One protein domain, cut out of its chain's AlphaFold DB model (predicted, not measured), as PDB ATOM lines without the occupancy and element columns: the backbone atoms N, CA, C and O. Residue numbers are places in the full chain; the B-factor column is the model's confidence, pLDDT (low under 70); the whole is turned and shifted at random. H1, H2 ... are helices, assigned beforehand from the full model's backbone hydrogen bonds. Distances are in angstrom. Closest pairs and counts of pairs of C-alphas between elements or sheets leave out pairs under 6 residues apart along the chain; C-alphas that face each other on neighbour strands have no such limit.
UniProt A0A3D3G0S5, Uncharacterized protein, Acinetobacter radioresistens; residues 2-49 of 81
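AT A GLANCE: This is residues 2 to 49 of the 81 residues of an uncharacterized protein of Acinetobacter radioresistens (UniProt A0A3D3G0S5). What shape does the model take? One long helix, H2, makes the length, with the shorter H1 set off at an angle before it, as the short arm of an open V joined through residues 13 to 16, and the tiny H3 folded back beside the other end of H2. There is no packed core: residues 21 to 33 of H2 stand free. What is it made of, and how large is it? The printed part has 48 residues with three named helices, H1, H2 and H3 in that order, and no named strand; the class is all helix. It is extended, with a radius of gyration of the C-alphas of 15.9 A, and only just elongated, spanning 43 by 22 by 15 A.

IN THESE COORDINATES: Where is the first helix? H1 is residues 2 to 12, 15.5 A from first to last C-alpha, and C-alpha 2 stands at (14.424, 19.970, 17.097). Where does the long helix run? H2 is residues 17 to 40, 34.7 A from its first C-alpha at (12.814, 7.098, 3.628) to its last at (14.645, 36.935, -14.060). What comes last? H3 is residues 45 to 48, 5.9 A long, and C-alpha 48 is at (4.323, 32.400, -11.881).

HOW THE PARTS SIT: Does H1 touch another helix? H1 touches no helix. It is apart from H2, which follows it in the chain, and apart from H3. Where do H2 and H3 meet? They touch, with 4 pairs of C-alphas within 8 A, and H2 does so with residues 37 to 38 alone. Their closest C-alphas are those of Leu 38 and Leu 45, 6.9 A apart. What do the backbone N and O atoms show? In H1 and H2 every O i to N i+4 pair is within hydrogen-bond range. H3, with 4 residues, is too short for such a pair, and its one O i to N i+3 pair is within range.

THE WHOLE: How far does the printed part reach? The two C-alphas farthest apart are those of Lys 12 and Gln 42, 43.7 A; the first and last printed C-alphas, of Gly 2 and Trp 49, are 36.0 A apart. Are there cuts or long links? The printed part has no cut, and both links, H1 to H2 and H2 to H3, are tight, with 4 residues each. How confident is the model? The mean pLDDT of the printed part is 90.3, and no printed residue is under 70. H1 has a mean of 84 and H2 a mean of 94.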
ATOM      1  N   GLY A   2      15.612  20.103  17.972       75.31
ATOM      2  CA  GLY A   2      14.424  19.970  17.097       75.31
ATOM      3  C   GLY A   2      14.494  18.899  15.992       75.31
ATOM      4  O   GLY A   2      13.556  18.125  15.837       75.31
ATOM      5  N   LEU A   3      15.621  18.775  15.280       80.50
ATOM      6  CA  LEU A   3      15.778  17.768  14.213       80.50
ATOM      7  C   LEU A   3      15.744  16.317  14.733       80.50
ATOM      8  O   LEU A   3      15.238  15.433  14.051       80.50
ATOM      9  N   GLY A   4      16.216  16.076  15.962       83.50
ATOM     10  CA  GLY A   4      16.153  14.753  16.598       83.50
ATOM     11  C   GLY A   4      14.723  14.335  16.953       83.50
ATOM     12  O   GLY A   4      14.365  13.171  16.794       83.50
ATOM     13  N   ILE A   5      13.881  15.294  17.353       89.56
ATOM     14  CA  ILE A   5      12.451  15.066  17.608       89.56
ATOM     15  C   ILE A   5      11.730  14.745  16.293       89.56
ATOM     16  O   ILE A   5      10.973  13.780  16.233       89.56
ATOM     17  N   ILE A   6      12.014  15.495  15.225       87.19
ATOM     18  CA  ILE A   6      11.444  15.251  13.891       87.19
ATOM     19  C   ILE A   6      11.841  13.860  13.378       87.19
ATOM     20  O   ILE A   6      10.978  13.104  12.936       87.19
ATOM     21  N   GLY A   7      13.115  13.477  13.503       83.75
ATOM     22  CA  GLY A   7      13.588  12.143  13.120       83.75
ATOM     23  C   GLY A   7      12.932  11.011  13.920       83.75
ATOM     24  O   GLY A   7      12.563   9.988  13.347       83.75
ATOM     25  N   TYR A   8      12.720  11.203  15.227       87.44
ATOM     26  CA  TYR A   8      12.002  10.240  16.069       87.44
ATOM     27  C   TYR A   8      10.526  10.101  15.661       87.44
ATOM     28  O   TYR A   8      10.016   8.986  15.567       87.44
ATOM     29  N   ILE A   9       9.853  11.217  15.362       88.25
ATOM     30  CA  ILE A   9       8.465  11.237  14.886       88.25
ATOM     31  C   ILE A   9       8.341  10.508  13.544       88.25
ATOM     32  O   ILE A   9       7.504   9.621  13.411       88.25
ATOM     33  N   LEU A  10       9.198  10.829  12.572       85.50
ATOM     34  CA  LEU A  10       9.187  10.190  11.252       85.50
ATOM     35  C   LEU A  10       9.395   8.675  11.350       85.50
ATOM     36  O   LEU A  10       8.706   7.916  10.674       85.50
ATOM     37  N   ARG A  11      10.287   8.237  12.246       82.38
ATOM     38  CA  ARG A  11      10.511   6.814  12.522       82.38
ATOM     39  C   ARG A  11       9.322   6.149  13.218       82.38
ATOM     40  O   ARG A  11       9.062   4.986  12.954       82.38
ATOM     41  N   LYS A  12       8.598   6.868  14.082       86.06
ATOM     42  CA  LYS A  12       7.392   6.364  14.763       86.06
ATOM     43  C   LYS A  12       6.184   6.215  13.826       86.06
ATOM     44  O   LYS A  12       5.316   5.400  14.104       86.06
ATOM     45  N   PHE A  13       6.121   7.000  12.753       84.62
ATOM     46  CA  PHE A  13       5.065   6.936  11.735       84.62
ATOM     47  C   PHE A  13       5.418   6.021  10.547       84.62
ATOM     48  O   PHE A  13       4.722   6.064   9.534       84.62
ATOM     49  N   ASP A  14       6.500   5.235  10.653       83.81
ATOM     50  CA  ASP A  14       7.009   4.353   9.592       83.81
ATOM     51  C   ASP A  14       7.108   5.056   8.229       83.81
ATOM     52  O   ASP A  14       6.846   4.471   7.176       83.81
ATOM     53  N   PHE A  15       7.474   6.347   8.236       83.69
ATOM     54  CA  PHE A  15       7.590   7.089   6.989       83.69
ATOM     55  C   PHE A  15       8.675   6.447   6.123       83.69
ATOM     56  O   PHE A  15       9.827   6.329   6.560       83.69
ATOM     57  N   PRO A  16       8.351   6.060   4.879       85.81
ATOM     58  CA  PRO A  16       9.345   5.504   3.984       85.81
ATOM     59  C   PRO A  16      10.412   6.568   3.694       85.81
ATOM     60  O   PRO A  16      10.109   7.704   3.320       85.81
ATOM     61  N   LEU A  17      11.683   6.192   3.846       85.50
ATOM     62  CA  LEU A  17      12.814   7.098   3.628       85.50
ATOM     63  C   LEU A  17      12.885   7.589   2.171       85.50
ATOM     64  O   LEU A  17      13.290   8.719   1.915       85.50
ATOM     65  N   ALA A  18      12.458   6.759   1.215       90.69
ATOM     66  CA  ALA A  18      12.524   7.080  -0.208       90.69
ATOM     67  C   ALA A  18      11.698   8.334  -0.586       90.69
ATOM     68  O   ALA A  18      12.288   9.268  -1.126       90.69
ATOM     69  N   PRO A  19      10.393   8.447  -0.259       88.81
ATOM     70  CA  PRO A  19       9.630   9.684  -0.450       88.81
ATOM     71  C   PRO A  19      10.201  10.907   0.268       88.81
ATOM     72  O   PRO A  19      10.091  12.011  -0.256       88.81
ATOM     73  N   LEU A  20      10.831  10.726   1.434       90.00
ATOM     74  CA  LEU A  20      11.464  11.825   2.165       90.00
ATOM     75  C   LEU A  20      12.646  12.408   1.375       90.00
ATOM     76  O   LEU A  20      12.711  13.616   1.164       90.00
ATOM     77  N   ILE A  21      13.550  11.545   0.903       91.56
ATOM     78  CA  ILE A  21      14.699  11.946   0.082       91.56
ATOM     79  C   ILE A  21      14.218  12.559  -1.234       91.56
ATOM     80  O   ILE A  21      14.712  13.609  -1.637       91.56
ATOM     81  N   LEU A  22      13.229  11.939  -1.886       94.69
ATOM     82  CA  LEU A  22      12.640  12.469  -3.116       94.69
ATOM     83  C   LEU A  22      12.069  13.869  -2.891       94.69
ATOM     84  O   LEU A  22      12.383  14.773  -3.657       94.69
ATOM     85  N   GLY A  23      11.286  14.068  -1.829       93.50
ATOM     86  CA  GLY A  23      10.738  15.373  -1.472       93.50
ATOM     87  C   GLY A  23      11.821  16.411  -1.184       93.50
ATOM     88  O   GLY A  23      11.692  17.550  -1.619       93.50
ATOM     89  N   PHE A  24      12.907  16.016  -0.515       92.81
ATOM     90  CA  PHE A  24      14.044  16.893  -0.246       92.81
ATOM     91  C   PHE A  24      14.737  17.350  -1.539       92.81
ATOM     92  O   PHE A  24      14.857  18.549  -1.780       92.81
ATOM     93  N   VAL A  25      15.102  16.410  -2.415       95.62
ATOM     94  CA  VAL A  25      15.756  16.711  -3.702       95.62
ATOM     95  C   VAL A  25      14.842  17.546  -4.602       95.62
ATOM     96  O   VAL A  25      15.269  18.545  -5.181       95.62
ATOM     97  N   LEU A  26      13.564  17.169  -4.707       96.19
ATOM     98  CA  LEU A  26      12.564  17.923  -5.468       96.19
ATOM     99  C   LEU A  26      12.362  19.330  -4.895       96.19
ATOM    100  O   LEU A  26      12.188  20.275  -5.659       96.19
ATOM    101  N   GLY A  27      12.407  19.474  -3.570       95.75
ATOM    102  CA  GLY A  27      12.297  20.751  -2.875       95.75
ATOM    103  C   GLY A  27      13.446  21.697  -3.211       95.75
ATOM    104  O   GLY A  27      13.193  22.839  -3.591       95.75
ATOM    105  N   GLU A  28      14.691  21.220  -3.163       95.88
ATOM    106  CA  GLU A  28      15.857  22.026  -3.558       95.88
ATOM    107  C   GLU A  28      15.777  22.460  -5.027       95.88
ATOM    108  O   GLU A  28      16.030  23.622  -5.366       95.88
ATOM    109  N   LEU A  29      15.360  21.549  -5.911       96.81
ATOM    110  CA  LEU A  29      15.136  21.863  -7.322       96.81
ATOM    111  C   LEU A  29      14.035  22.915  -7.493       96.81
ATOM    112  O   LEU A  29      14.196  23.848  -8.282       96.81
ATOM    113  N   MET A  30      12.928  22.793  -6.761       96.44
ATOM    114  CA  MET A  30      11.830  23.758  -6.783       96.44
ATOM    115  C   MET A  30      12.304  25.139  -6.323       96.44
ATOM    116  O   MET A  30      12.061  26.118  -7.025       96.44
ATOM    117  N   GLU A  31      12.998  25.234  -5.187       96.62
ATOM    118  CA  GLU A  31      13.485  26.511  -4.660       96.62
ATOM    119  C   GLU A  31      14.474  27.174  -5.625       96.62
ATOM    120  O   GLU A  31      14.370  28.371  -5.899       96.62
ATOM    121  N   SER A  32      15.397  26.396  -6.193       97.38
ATOM    122  CA  SER A  32      16.363  26.887  -7.177       97.38
ATOM    123  C   SER A  32      15.672  27.456  -8.422       97.38
ATOM    124  O   SER A  32      15.992  28.563  -8.867       97.38
ATOM    125  N   ASN A  33      14.667  26.752  -8.954       94.56
ATOM    126  CA  ASN A  33      13.895  27.225 -10.104       94.56
ATOM    127  C   ASN A  33      13.015  28.435  -9.765       94.56
ATOM    128  O   ASN A  33      12.946  29.369 -10.562       94.56
ATOM    129  N   LEU A  34      12.397  28.465  -8.581       94.75
ATOM    130  CA  LEU A  34      11.618  29.609  -8.107       94.75
ATOM    131  C   LEU A  34      12.502  30.852  -7.971       94.75
ATOM    132  O   LEU A  34      12.173  31.910  -8.502       94.75
ATOM    133  N   ARG A  35      13.662  30.721  -7.322       94.75
ATOM    134  CA  ARG A  35      14.643  31.802  -7.172       94.75
ATOM    135  C   ARG A  35      15.137  32.298  -8.526       94.75
ATOM    136  O   ARG A  35      15.238  33.505  -8.725       94.75
ATOM    137  N   ARG A  36      15.408  31.388  -9.467       94.75
ATOM    138  CA  ARG A  36      15.791  31.733 -10.842       94.75
ATOM    139  C   ARG A  36      14.685  32.517 -11.548       94.75
ATOM    140  O   ARG A  36      14.974  33.565 -12.116       94.75
ATOM    141  N   ALA A  37      13.442  32.044 -11.492       93.44
ATOM    142  CA  ALA A  37      12.300  32.721 -12.102       93.44
ATOM    143  C   ALA A  37      12.109  34.130 -11.520       93.44
ATOM    144  O   ALA A  37      12.013  35.099 -12.272       93.44
ATOM    145  N   LEU A  38      12.161  34.255 -10.190       94.00
ATOM    146  CA  LEU A  38      12.043  35.542  -9.509       94.00
ATOM    147  C   LEU A  38      13.196  36.479  -9.856       94.00
ATOM    148  O   LEU A  38      12.951  37.638 -10.171       94.00
ATOM    149  N   SER A  39      14.430  35.975  -9.897       94.94
ATOM    150  CA  SER A  39      15.596  36.756 -10.314       94.94
ATOM    151  C   SER A  39      15.465  37.287 -11.745       94.94
ATOM    152  O   SER A  39      15.876  38.414 -12.000       94.94
ATOM    153  N   ILE A  40      14.893  36.507 -12.671       93.19
ATOM    154  CA  ILE A  40      14.645  36.935 -14.060       93.19
ATOM    155  C   ILE A  40      13.534  37.991 -14.114       93.19
ATOM    156  O   ILE A  40      13.629  38.959 -14.861       93.19
ATOM    157  N   SER A  41      12.494  37.831 -13.295       91.56
ATOM    158  CA  SER A  41      11.354  38.754 -13.213       91.56
ATOM    159  C   SER A  41      11.578  39.974 -12.308       91.56
ATOM    160  O   SER A  41      10.627  40.684 -12.010       91.56
ATOM    161  N   GLN A  42      12.804  40.204 -11.822       90.81
ATOM    162  CA  GLN A  42      13.122  41.283 -10.871       90.81
ATOM    163  C   GLN A  42      12.301  41.236  -9.564       90.81
ATOM    164  O   GLN A  42      12.026  42.257  -8.943       90.81
ATOM    165  N   GLY A  43      11.928  40.034  -9.122       88.25
ATOM    166  CA  GLY A  43      11.144  39.800  -7.908       88.25
ATOM    167  C   GLY A  43       9.626  39.804  -8.108       88.25
ATOM    168  O   GLY A  43       8.895  39.637  -7.133       88.25
ATOM    169  N   GLU A  44       9.130  39.946  -9.338       91.12
ATOM    170  CA  GLU A  44       7.694  39.918  -9.613       91.12
ATOM    171  C   GLU A  44       7.090  38.509  -9.526       91.12
ATOM    172  O   GLU A  44       7.341  37.636 -10.355       91.12
ATOM    173  N   LEU A  45       6.181  38.301  -8.567       90.50
ATOM    174  CA  LEU A  45       5.428  37.044  -8.425       90.50
ATOM    175  C   LEU A  45       4.468  36.778  -9.595       90.50
ATOM    176  O   LEU A  45       4.089  35.631  -9.827       90.50
ATOM    177  N   SER A  46       4.113  37.821 -10.353       90.12
ATOM    178  CA  SER A  46       3.247  37.739 -11.532       90.12
ATOM    179  C   SER A  46       3.774  36.743 -12.574       90.12
ATOM    180  O   SER A  46       2.980  36.103 -13.265       90.12
ATOM    181  N   ILE A  47       5.094  36.517 -12.628       90.44
ATOM    182  CA  ILE A  47       5.742  35.569 -13.547       90.44
ATOM    183  C   ILE A  47       5.265  34.121 -13.371       90.44
ATOM    184  O   ILE A  47       5.305  33.335 -14.318       90.44
ATOM    185  N   LEU A  48       4.778  33.758 -12.179       90.31
ATOM    186  CA  LEU A  48       4.323  32.400 -11.881       90.31
ATOM    187  C   LEU A  48       2.995  32.059 -12.567       90.31
ATOM    188  O   LEU A  48       2.694  30.878 -12.739       90.31
ATOM    189  N   TRP A  49       2.209  33.053 -12.985       92.94
ATOM    190  CA  TRP A  49       0.914  32.869 -13.657       92.94
ATOM    191  C   TRP A  49       0.730  33.758 -14.893       92.94
ATOM    192  O   TRP A  49      -0.343  33.757 -15.486       92.94
TER     193      TRP A  49